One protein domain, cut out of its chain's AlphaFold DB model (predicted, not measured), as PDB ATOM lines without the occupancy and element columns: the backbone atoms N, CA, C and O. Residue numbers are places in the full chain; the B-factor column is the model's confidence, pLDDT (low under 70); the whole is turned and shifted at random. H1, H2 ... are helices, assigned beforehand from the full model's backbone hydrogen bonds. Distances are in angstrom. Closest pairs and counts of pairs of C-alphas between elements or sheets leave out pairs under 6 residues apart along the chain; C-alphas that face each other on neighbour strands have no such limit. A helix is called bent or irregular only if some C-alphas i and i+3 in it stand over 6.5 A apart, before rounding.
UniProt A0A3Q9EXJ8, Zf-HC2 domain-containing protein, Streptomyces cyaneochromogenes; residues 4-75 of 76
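Overview. This is residues 4 to 75 of the 76 residues of the protein "Zf-HC2 domain-containing protein" of Streptomyces cyaneochromogenes (UniProt A0A3Q9EXJ8). Three helices gather at one end of an open U: H1 and H2 meet each other and the first part of H3, H3 forms the base of the U, and H4 stands alone as the far side. H4 and the end of H3, residues 48 to 51, stick out from the gathered end, and the gap between H4 and the other helices is empty. The printed part has 72 residues with four named helices in the order H1, H2, H3, H4 and no named strand, in the class all helix. It is only just extended, close to loose, with a radius of gyration of the C-alphas of 17.3 A, and spans 47 by 27 by 18 A.

Arrangement. Start at H1, residues 4 to 15, and H2, residues 20 to 32, which touch, closest at the C-alphas of Phe 6 and Phe 26, 6.4 A apart, at a steep tilt of 61 degrees, opposite ways. Go on to H3, residues 34 to 51: its residues 36 to 40 only just touch residues 6 to 10 of H1, with 3 pairs of C-alphas within 8 A, the closest being Val 10 and Leu 40 at 7.0 A. H2 and H3 only just touch, with 3 pairs, and only at the corner by their link; the closest C-alphas, of Leu 30 and Glu 37, are 5.5 A apart. H4, residues 60 to 73, is apart from H1, H2 and H3. Every O i to N i+4 pair is within hydrogen-bond range in H3 and H4, against 6 of 8 in H1 and 8 of 9 in H2.

Along the chain. Find C-alpha 4 at (3.534, -9.685, -11.618); from there H1 runs 18.5 A and is irregular, with C-alphas 8 and 11 7.3 A apart. H2 is 18.9 A long, and H3, from C-alpha 34 at (2.740, -8.469, 2.553), is 25.4 A. H4 runs 20.1 A to C-alpha 73 at (26.535, -27.270, -24.092).

Size, cuts and confidence. Look for the farthest C-alphas at Glu 32 and Arg 75, 47.4 A apart. The printed part has no cut; the links H1 to H2 and H2 to H3 are tight, and H3 to H4, 8 residues, is short. No printed residue of this model has a pLDDT under 70.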
ATOM      1  N   ASP A   4       2.932  -8.932 -10.512       98.00
ATOM      2  CA  ASP A   4       3.534  -9.685 -11.618       98.00
ATOM      3  C   ASP A   4       4.861  -9.031 -12.029       98.00
ATOM      4  O   ASP A   4       5.889  -9.695 -12.092       98.00
ATOM      5  N   GLU A   5       4.866  -7.703 -12.187       97.69
ATOM      6  CA  GLU A   5       6.089  -6.924 -12.433       97.69
ATOM      7  C   GLU A   5       7.115  -7.097 -11.304       97.69
ATOM      8  O   GLU A   5       8.314  -7.158 -11.561       97.69
ATOM      9  N   PHE A   6       6.660  -7.166 -10.048       98.44
ATOM     10  CA  PHE A   6       7.529  -7.405  -8.896       98.44
ATOM     11  C   PHE A   6       8.223  -8.764  -8.999       98.44
ATOM     12  O   PHE A   6       9.437  -8.835  -8.845       98.44
ATOM     13  N   VAL A   7       7.461  -9.830  -9.268       97.38
ATOM     14  CA  VAL A   7       7.978 -11.205  -9.344       97.38
ATOM     15  C   VAL A   7       9.076 -11.330 -10.400       97.38
ATOM     16  O   VAL A   7      10.114 -11.924 -10.119       97.38
ATOM     17  N   GLU A   8       8.884 -10.720 -11.570       97.69
ATOM     18  CA  GLU A   8       9.874 -10.744 -12.655       97.69
ATOM     19  C   GLU A   8      11.188 -10.032 -12.283       97.69
ATOM     20  O   GLU A   8      12.251 -10.408 -12.768       97.69
ATOM     21  N   LEU A   9      11.140  -9.041 -11.385       98.12
ATOM     22  CA  LEU A   9      12.299  -8.234 -10.988       98.12
ATOM     23  C   LEU A   9      12.987  -8.716  -9.701       98.12
ATOM     24  O   LEU A   9      13.980  -8.121  -9.283       98.12
ATOM     25  N   VAL A  10      12.504  -9.791  -9.061       98.19
ATOM     26  CA  VAL A  10      13.086 -10.299  -7.802       98.19
ATOM     27  C   VAL A  10      14.557 -10.672  -7.965       98.19
ATOM     28  O   VAL A  10      15.367 -10.326  -7.107       98.19
ATOM     29  N   THR A  11      14.911 -11.366  -9.047       96.69
ATOM     30  CA  THR A  11      16.299 -11.782  -9.291       96.69
ATOM     31  C   THR A  11      17.202 -10.572  -9.499       96.69
ATOM     32  O   THR A  11      18.217 -10.458  -8.822       96.69
ATOM     33  N   ASP A  12      16.789  -9.621 -10.339       98.12
ATOM     34  CA  ASP A  12      17.565  -8.406 -10.602       98.12
ATOM     35  C   ASP A  12      17.752  -7.549  -9.338       98.12
ATOM     36  O   ASP A  12      18.819  -6.978  -9.104       98.12
ATOM     37  N   PHE A  13      16.736  -7.493  -8.472       98.06
ATOM     38  CA  PHE A  13      16.849  -6.839  -7.169       98.06
ATOM     39  C   PHE A  13      17.891  -7.525  -6.275       98.06
ATOM     40  O   PHE A  13      18.707  -6.855  -5.645       98.06
ATOM     41  N   LEU A  14      17.877  -8.860  -6.211       97.50
ATOM     42  CA  LEU A  14      18.817  -9.637  -5.397       97.50
ATOM     43  C   LEU A  14      20.254  -9.573  -5.937       97.50
ATOM     44  O   LEU A  14      21.195  -9.583  -5.144       97.50
ATOM     45  N   ASP A  15      20.408  -9.455  -7.255       96.38
ATOM     46  CA  ASP A  15      21.695  -9.298  -7.936       96.38
ATOM     47  C   ASP A  15      22.214  -7.846  -7.910       96.38
ATOM     48  O   ASP A  15      23.354  -7.585  -8.303       96.38
ATOM     49  N   GLY A  16      21.407  -6.890  -7.431       97.38
ATOM     50  CA  GLY A  16      21.749  -5.466  -7.401       97.38
ATOM     51  C   GLY A  16      21.891  -4.852  -8.798       97.38
ATOM     52  O   GLY A  16      22.690  -3.936  -8.988       97.38
ATOM     53  N   SER A  17      21.166  -5.386  -9.784       98.19
ATOM     54  CA  SER A  17      21.241  -4.987 -11.196       98.19
ATOM     55  C   SER A  17      20.125  -4.029 -11.626       98.19
ATOM     56  O   SER A  17      20.153  -3.533 -12.758       98.19
ATOM     57  N   LEU A  18      19.157  -3.745 -10.748       98.06
ATOM     58  CA  LEU A  18      18.072  -2.808 -11.034       98.06
ATOM     59  C   LEU A  18      18.570  -1.373 -11.226       98.06
ATOM     60  O   LEU A  18      19.554  -0.926 -10.638       98.06
ATOM     61  N   SER A  19      17.825  -0.624 -12.040       98.12
ATOM     62  CA  SER A  19      17.944   0.831 -12.076       98.12
ATOM     63  C   SER A  19      17.480   1.431 -10.742       98.12
ATOM     64  O   SER A  19      16.612   0.869 -10.074       98.12
ATOM     65  N   GLU A  20      17.994   2.608 -10.369       98.00
ATOM     66  CA  GLU A  20      17.567   3.297  -9.138       98.00
ATOM     67  C   GLU A  20      16.049   3.560  -9.103       98.00
ATOM     68  O   GLU A  20      15.432   3.534  -8.037       98.00
ATOM     69  N   GLU A  21      15.439   3.823 -10.264       97.81
ATOM     70  CA  GLU A  21      13.995   4.047 -10.382       97.81
ATOM     71  C   GLU A  21      13.207   2.759 -10.111       97.81
ATOM     72  O   GLU A  21      12.237   2.772  -9.346       97.81
ATOM     73  N   ASP A  22      13.627   1.639 -10.699       98.00
ATOM     74  CA  ASP A  22      12.947   0.359 -10.507       98.00
ATOM     75  C   ASP A  22      13.156  -0.185  -9.096       98.00
ATOM     76  O   ASP A  22      12.203  -0.688  -8.502       98.00
ATOM     77  N   GLU A  23      14.340  -0.003  -8.511       98.25
ATOM     78  CA  GLU A  23      14.604  -0.380  -7.122       98.25
ATOM     79  C   GLU A  23      13.694   0.392  -6.153       98.25
ATOM     80  O   GLU A  23      13.078  -0.203  -5.266       98.25
ATOM     81  N   GLN A  24      13.504   1.701  -6.356       98.12
ATOM     82  CA  GLN A  24      12.568   2.491  -5.547       98.12
ATOM     83  C   GLN A  24      11.122   2.000  -5.688       98.12
ATOM     84  O   GLN A  24      10.406   1.882  -4.690       98.12
ATOM     85  N   ARG A  25      10.679   1.687  -6.913       98.12
ATOM     86  CA  ARG A  25       9.333   1.140  -7.165       98.12
ATOM     87  C   ARG A  25       9.159  -0.241  -6.524       98.12
ATOM     88  O   ARG A  25       8.081  -0.519  -5.997       98.12
ATOM     89  N   PHE A  26      10.207  -1.064  -6.539       98.44
ATOM     90  CA  PHE A  26      10.264  -2.393  -5.934       98.44
ATOM     91  C   PHE A  26      10.165  -2.336  -4.411       98.44
ATOM     92  O   PHE A  26       9.273  -2.950  -3.822       98.44
ATOM     93  N   VAL A  27      11.007  -1.524  -3.772       97.94
ATOM     94  CA  VAL A  27      10.976  -1.312  -2.318       97.94
ATOM     95  C   VAL A  27       9.658  -0.671  -1.881       97.94
ATOM     96  O   VAL A  27       9.086  -1.072  -0.868       97.94
ATOM     97  N   GLY A  28       9.125   0.273  -2.662       98.19
ATOM     98  CA  GLY A  28       7.808   0.858  -2.411       98.19
ATOM     99  C   GLY A  28       6.691  -0.190  -2.400       98.19
ATOM    100  O   GLY A  28       5.850  -0.180  -1.507       98.19
ATOM    101  N   HIS A  29       6.716  -1.146  -3.333       98.44
ATOM    102  CA  HIS A  29       5.726  -2.223  -3.379       98.44
ATOM    103  C   HIS A  29       5.793  -3.152  -2.158       98.44
ATOM    104  O   HIS A  29       4.749  -3.563  -1.645       98.44
ATOM    105  N   LEU A  30       6.996  -3.450  -1.653       98.12
ATOM    106  CA  LEU A  30       7.169  -4.258  -0.439       98.12
ATOM    107  C   LEU A  30       6.456  -3.647   0.773       98.12
ATOM    108  O   LEU A  30       5.863  -4.379   1.559       98.12
ATOM    109  N   ALA A  31       6.461  -2.317   0.899       96.75
ATOM    110  CA  ALA A  31       5.791  -1.627   2.002       96.75
ATOM    111  C   ALA A  31       4.254  -1.751   1.959       96.75
ATOM    112  O   ALA A  31       3.590  -1.585   2.983       96.75
ATOM    113  N   GLU A  32       3.683  -2.040   0.789       97.56
ATOM    114  CA  GLU A  32       2.235  -2.072   0.562       97.56
ATOM    115  C   GLU A  32       1.678  -3.498   0.402       97.56
ATOM    116  O   GLU A  32       0.466  -3.704   0.510       97.56
ATOM    117  N   CYS A  33       2.535  -4.498   0.161       98.56
ATOM    118  CA  CYS A  33       2.121  -5.853  -0.198       98.56
ATOM    119  C   CYS A  33       2.854  -6.940   0.605       98.56
ATOM    120  O   CYS A  33       3.883  -7.477   0.193       98.56
ATOM    121  N   SER A  34       2.230  -7.381   1.700       97.88
ATOM    122  CA  SER A  34       2.740  -8.469   2.553       97.88
ATOM    123  C   SER A  34       2.911  -9.815   1.834       97.88
ATOM    124  O   SER A  34       3.724 -10.642   2.237       97.88
ATOM    125  N   LYS A  35       2.169 -10.060   0.745       97.94
ATOM    126  CA  LYS A  35       2.344 -11.273  -0.073       97.94
ATOM    127  C   LYS A  35       3.662 -11.255  -0.845       97.94
ATOM    128  O   LYS A  35       4.320 -12.286  -0.921       97.94
ATOM    129  N   CYS A  36       4.035 -10.107  -1.406       98.50
ATOM    130  CA  CYS A  36       5.293  -9.948  -2.134       98.50
ATOM    131  C   CYS A  36       6.493  -9.880  -1.183       98.50
ATOM    132  O   CYS A  36       7.553 -10.399  -1.516       98.50
ATOM    133  N   GLU A  37       6.308  -9.354   0.031       98.31
ATOM    134  CA  GLU A  37       7.296  -9.485   1.107       98.31
ATOM    135  C   GLU A  37       7.578 -10.958   1.441       98.31
ATOM    136  O   GLU A  37       8.733 -11.385   1.417       98.31
ATOM    137  N   LEU A  38       6.529 -11.762   1.656       98.19
ATOM    138  CA  LEU A  38       6.678 -13.202   1.886       98.19
ATOM    139  C   LEU A  38       7.320 -13.916   0.687       98.19
ATOM    140  O   LEU A  38       8.131 -14.820   0.867       98.19
ATOM    141  N   TYR A  39       6.968 -13.518  -0.535       97.81
ATOM    142  CA  TYR A  39       7.557 -14.081  -1.748       97.81
ATOM    143  C   TYR A  39       9.068 -13.821  -1.822       97.81
ATOM    144  O   TYR A  39       9.845 -14.738  -2.082       97.81
ATOM    145  N   LEU A  40       9.507 -12.596  -1.524       98.19
ATOM    146  CA  LEU A  40      10.929 -12.258  -1.470       98.19
ATOM    147  C   LEU A  40      11.665 -13.043  -0.374       98.19
ATOM    148  O   LEU A  40      12.795 -13.489  -0.585       98.19
ATOM    149  N   ASP A  41      11.034 -13.246   0.785       97.88
ATOM    150  CA  ASP A  41      11.601 -14.056   1.867       97.88
ATOM    151  C   ASP A  41      11.799 -15.524   1.452       97.88
ATOM    152  O   ASP A  41      12.855 -16.107   1.698       97.88
ATOM    153  N   GLN A  42      10.847 -16.101   0.709       97.31
ATOM    154  CA  GLN A  42      10.984 -17.449   0.140       97.31
ATOM    155  C   GLN A  42      12.177 -17.559  -0.818       97.31
ATOM    156  O   GLN A  42      12.911 -18.552  -0.775       97.31
ATOM    157  N   PHE A  43      12.412 -16.545  -1.657       96.81
ATOM    158  CA  PHE A  43      13.599 -16.497  -2.516       96.81
ATOM    159  C   PHE A  43      14.883 -16.469  -1.691       96.81
ATOM    160  O   PHE A  43      15.783 -17.274  -1.930       96.81
ATOM    161  N   ARG A  44      14.952 -15.604  -0.674       96.81
ATOM    162  CA  ARG A  44      16.113 -15.507   0.224       96.81
ATOM    163  C   ARG A  44      16.384 -16.819   0.956       96.81
ATOM    164  O   ARG A  44      17.533 -17.252   1.014       96.81
ATOM    165  N   GLN A  45      15.347 -17.485   1.461       97.25
ATOM    166  CA  GLN A  45      15.474 -18.792   2.105       97.25
ATOM    167  C   GLN A  45      15.949 -19.868   1.124       97.25
ATOM    168  O   GLN A  45      16.812 -20.674   1.472       97.25
ATOM    169  N   THR A  46      15.422 -19.869  -0.101       95.19
ATOM    170  CA  THR A  46      15.860 -20.794  -1.151       95.19
ATOM    171  C   THR A  46      17.339 -20.589  -1.466       95.19
ATOM    172  O   THR A  46      18.083 -21.563  -1.467       95.19
ATOM    173  N   ILE A  47      17.781 -19.341  -1.656       94.81
ATOM    174  CA  ILE A  47      19.189 -18.992  -1.909       94.81
ATOM    175  C   ILE A  47      20.083 -19.420  -0.747       94.81
ATOM    176  O   ILE A  47      21.129 -20.016  -0.977       94.81
ATOM    177  N   ALA A  48      19.681 -19.149   0.497       94.38
ATOM    178  CA  ALA A  48      20.454 -19.558   1.665       94.38
ATOM    179  C   ALA A  48      20.596 -21.088   1.727       94.38
ATOM    180  O   ALA A  48      21.703 -21.605   1.838       94.38
ATOM    181  N   THR A  49      19.485 -21.808   1.561       93.75
ATOM    182  CA  THR A  49      19.452 -23.276   1.638       93.75
ATOM    183  C   THR A  49      20.270 -23.926   0.523       93.75
ATOM    184  O   THR A  49      20.988 -24.893   0.758       93.75
ATOM    185  N   THR A  50      20.182 -23.420  -0.710       91.25
ATOM    186  CA  THR A  50      20.964 -23.965  -1.831       91.25
ATOM    187  C   THR A  50      22.417 -23.501  -1.812       91.25
ATOM    188  O   THR A  50      23.284 -24.229  -2.288       91.25
ATOM    189  N   GLY A  51      22.706 -22.337  -1.230       89.25
ATOM    190  CA  GLY A  51      24.059 -21.815  -1.045       89.25
ATOM    191  C   GLY A  51      24.898 -22.600  -0.031       89.25
ATOM    192  O   GLY A  51      26.124 -22.546  -0.086       89.25
ATOM    193  N   GLU A  52      24.263 -23.365   0.860       89.75
ATOM    194  CA  GLU A  52      24.938 -24.287   1.788       89.75
ATOM    195  C   GLU A  52      25.427 -25.581   1.113       89.75
ATOM    196  O   GLU A  52      26.214 -26.325   1.703       89.75
ATOM    197  N   LEU A  53      24.986 -25.865  -0.118       87.38
ATOM    198  CA  LEU A  53      25.384 -27.072  -0.835       87.38
ATOM    199  C   LEU A  53      26.871 -27.024  -1.190       87.38
ATOM    200  O   LEU A  53      27.352 -26.135  -1.892       87.38
ATOM    201  N   THR A  54      27.598 -28.047  -0.754       84.69
ATOM    202  CA  THR A  54      29.012 -28.235  -1.081       84.69
ATOM    203  C   THR A  54      29.182 -29.240  -2.227       84.69
ATOM    204  O   THR A  54      28.258 -30.002  -2.526       84.69
ATOM    205  N   PRO A  55      30.361 -29.321  -2.873       80.75
ATOM    206  CA  PRO A  55      30.642 -30.378  -3.846       80.75
ATOM    207  C   PRO A  55      30.448 -31.799  -3.295       80.75
ATOM    208  O   PRO A  55      30.153 -32.709  -4.058       80.75
ATOM    209  N   GLU A  56      30.585 -31.997  -1.984       85.06
ATOM    210  CA  GLU A  56      30.345 -33.274  -1.300       85.06
ATOM    211  C   GLU A  56      28.849 -33.558  -1.079       85.06
ATOM    212  O   GLU A  56      28.472 -34.683  -0.761       85.06
ATOM    213  N   SER A  57      27.987 -32.553  -1.261       87.69
ATOM    214  CA  SER A  57      26.526 -32.683  -1.161       87.69
ATOM    215  C   SER A  57      25.902 -33.322  -2.410       87.69
ATOM    216  O   SER A  57      24.740 -33.726  -2.381       87.69
ATOM    217  N   ILE A  58      26.658 -33.430  -3.509       88.81
ATOM    218  CA  ILE A  58      26.245 -34.115  -4.739       88.81
ATOM    219  C   ILE A  58      26.933 -35.477  -4.846       88.81
ATOM    220  O   ILE A  58      28.113 -35.617  -4.539       88.81
ATOM    221  N   SER A  59      26.207 -36.497  -5.312       91.44
ATOM    222  CA  SER A  59      26.819 -37.799  -5.583       91.44
ATOM    223  C   SER A  59      27.819 -37.702  -6.739       91.44
ATOM    224  O   SER A  59      27.638 -36.907  -7.666       91.44
ATOM    225  N   ASP A  60      28.847 -38.553  -6.728       90.69
ATOM    226  CA  ASP A  60      29.841 -38.613  -7.810       90.69
ATOM    227  C   ASP A  60      29.196 -38.857  -9.184       90.69
ATOM    228  O   ASP A  60      29.629 -38.292 -10.191       90.69
ATOM    229  N   ASP A  61      28.123 -39.650  -9.213       93.88
ATOM    230  CA  ASP A  61      27.366 -39.963 -10.423       93.88
ATOM    231  C   ASP A  61      26.653 -38.714 -10.972       93.88
ATOM    232  O   ASP A  61      26.835 -38.339 -12.133       93.88
ATOM    233  N   ALA A  62      25.937 -37.979 -10.109       91.94
ATOM    234  CA  ALA A  62      25.291 -36.719 -10.476       91.94
ATOM    235  C   ALA A  62      26.320 -35.666 -10.917       91.94
ATOM    236  O   ALA A  62      26.116 -34.967 -11.911       91.94
ATOM    237  N   ARG A  63      27.467 -35.594 -10.232       91.38
ATOM    238  CA  ARG A  63      28.582 -34.717 -10.604       91.38
ATOM    239  C   ARG A  63      29.119 -35.045 -11.997       91.38
ATOM    240  O   ARG A  63      29.341 -34.135 -12.797       91.38
ATOM    241  N   GLY A  64      29.318 -36.327 -12.305       93.62
ATOM    242  CA  GLY A  64      29.758 -36.784 -13.623       93.62
ATOM    243  C   GLY A  64      28.778 -36.403 -14.734       93.62
ATOM    244  O   GLY A  64      29.198 -35.897 -15.782       93.62
ATOM    245  N   LEU A  65      27.476 -36.574 -14.483       94.81
ATOM    246  CA  LEU A  65      26.407 -36.189 -15.407       94.81
ATOM    247  C   LEU A  65      26.385 -34.674 -15.660       94.81
ATOM    248  O   LEU A  65      26.422 -34.255 -16.818       94.81
ATOM    249  N   LEU A  66      26.421 -33.852 -14.606       92.19
ATOM    250  CA  LEU A  66      26.447 -32.387 -14.721       92.19
ATOM    251  C   LEU A  66      27.663 -31.901 -15.522       92.19
ATOM    252  O   LEU A  66      27.524 -31.116 -16.458       92.19
ATOM    253  N   LEU A  67      28.861 -32.409 -15.213       93.06
ATOM    254  CA  LEU A  67      30.085 -32.044 -15.933       93.06
ATOM    255  C   LEU A  67      30.064 -32.467 -17.404       93.06
ATOM    256  O   LEU A  67      30.757 -31.861 -18.222       93.06
ATOM    257  N   THR A  68      29.342 -33.533 -17.741       95.88
ATOM    258  CA  THR A  68      29.165 -33.970 -19.131       95.88
ATOM    259  C   THR A  68      28.219 -33.015 -19.853       95.88
ATOM    260  O   THR A  68      28.607 -32.448 -20.873       95.88
ATOM    261  N   ALA A  69      27.063 -32.715 -19.253       95.12
ATOM    262  CA  ALA A  69      26.088 -31.771 -19.795       95.12
ATOM    263  C   ALA A  69      26.696 -30.378 -20.062       95.12
ATOM    264  O   ALA A  69      26.556 -29.845 -21.162       95.12
ATOM    265  N   PHE A  70      27.452 -29.814 -19.111       92.94
ATOM    266  CA  PHE A  70      28.117 -28.515 -19.302       92.94
ATOM    267  C   PHE A  70      29.189 -28.534 -20.405       92.94
ATOM    268  O   PHE A  70      29.370 -27.539 -21.112       92.94
ATOM    269  N   ARG A  71      29.910 -29.652 -20.579       93.69
ATOM    270  CA  ARG A  71      30.904 -29.810 -21.658       93.69
ATOM    271  C   ARG A  71      30.258 -29.926 -23.036       93.69
ATOM    272  O   ARG A  71      30.865 -29.501 -24.017       93.69
ATOM    273  N   ASP A  72      29.071 -30.510 -23.116       93.94
ATOM    274  CA  ASP A  72      28.331 -30.658 -24.369       93.94
ATOM    275  C   ASP A  72      27.677 -29.342 -24.788       93.94
ATOM    276  O   ASP A  72      27.804 -28.953 -25.945       93.94
ATOM    277  N   TRP A  73      27.108 -28.596 -23.839       89.88
ATOM    278  CA  TRP A  73      26.535 -27.270 -24.092       89.88
ATOM    279  C   TRP A  73      27.543 -26.273 -24.683       89.88
ATOM    280  O   TRP A  73      27.213 -25.496 -25.566       89.88
ATOM    281  N   ARG A  74      28.812 -26.309 -24.259       78.62
ATOM    282  CA  ARG A  74      29.844 -25.412 -24.817       78.62
ATOM    283  C   ARG A  74      30.299 -25.804 -26.233       78.62
ATOM    284  O   ARG A  74      31.072 -25.073 -26.849       78.62
ATOM    285  N   ARG A  75      29.900 -26.983 -26.718       82.12
ATOM    286  CA  ARG A  75      30.226 -27.499 -28.057       82.12
ATOM    287  C   ARG A  75      29.085 -27.315 -29.067       82.12
ATOM    288  O   ARG A  75      29.309 -27.610 -30.240       82.12
TER     289      ARG A  75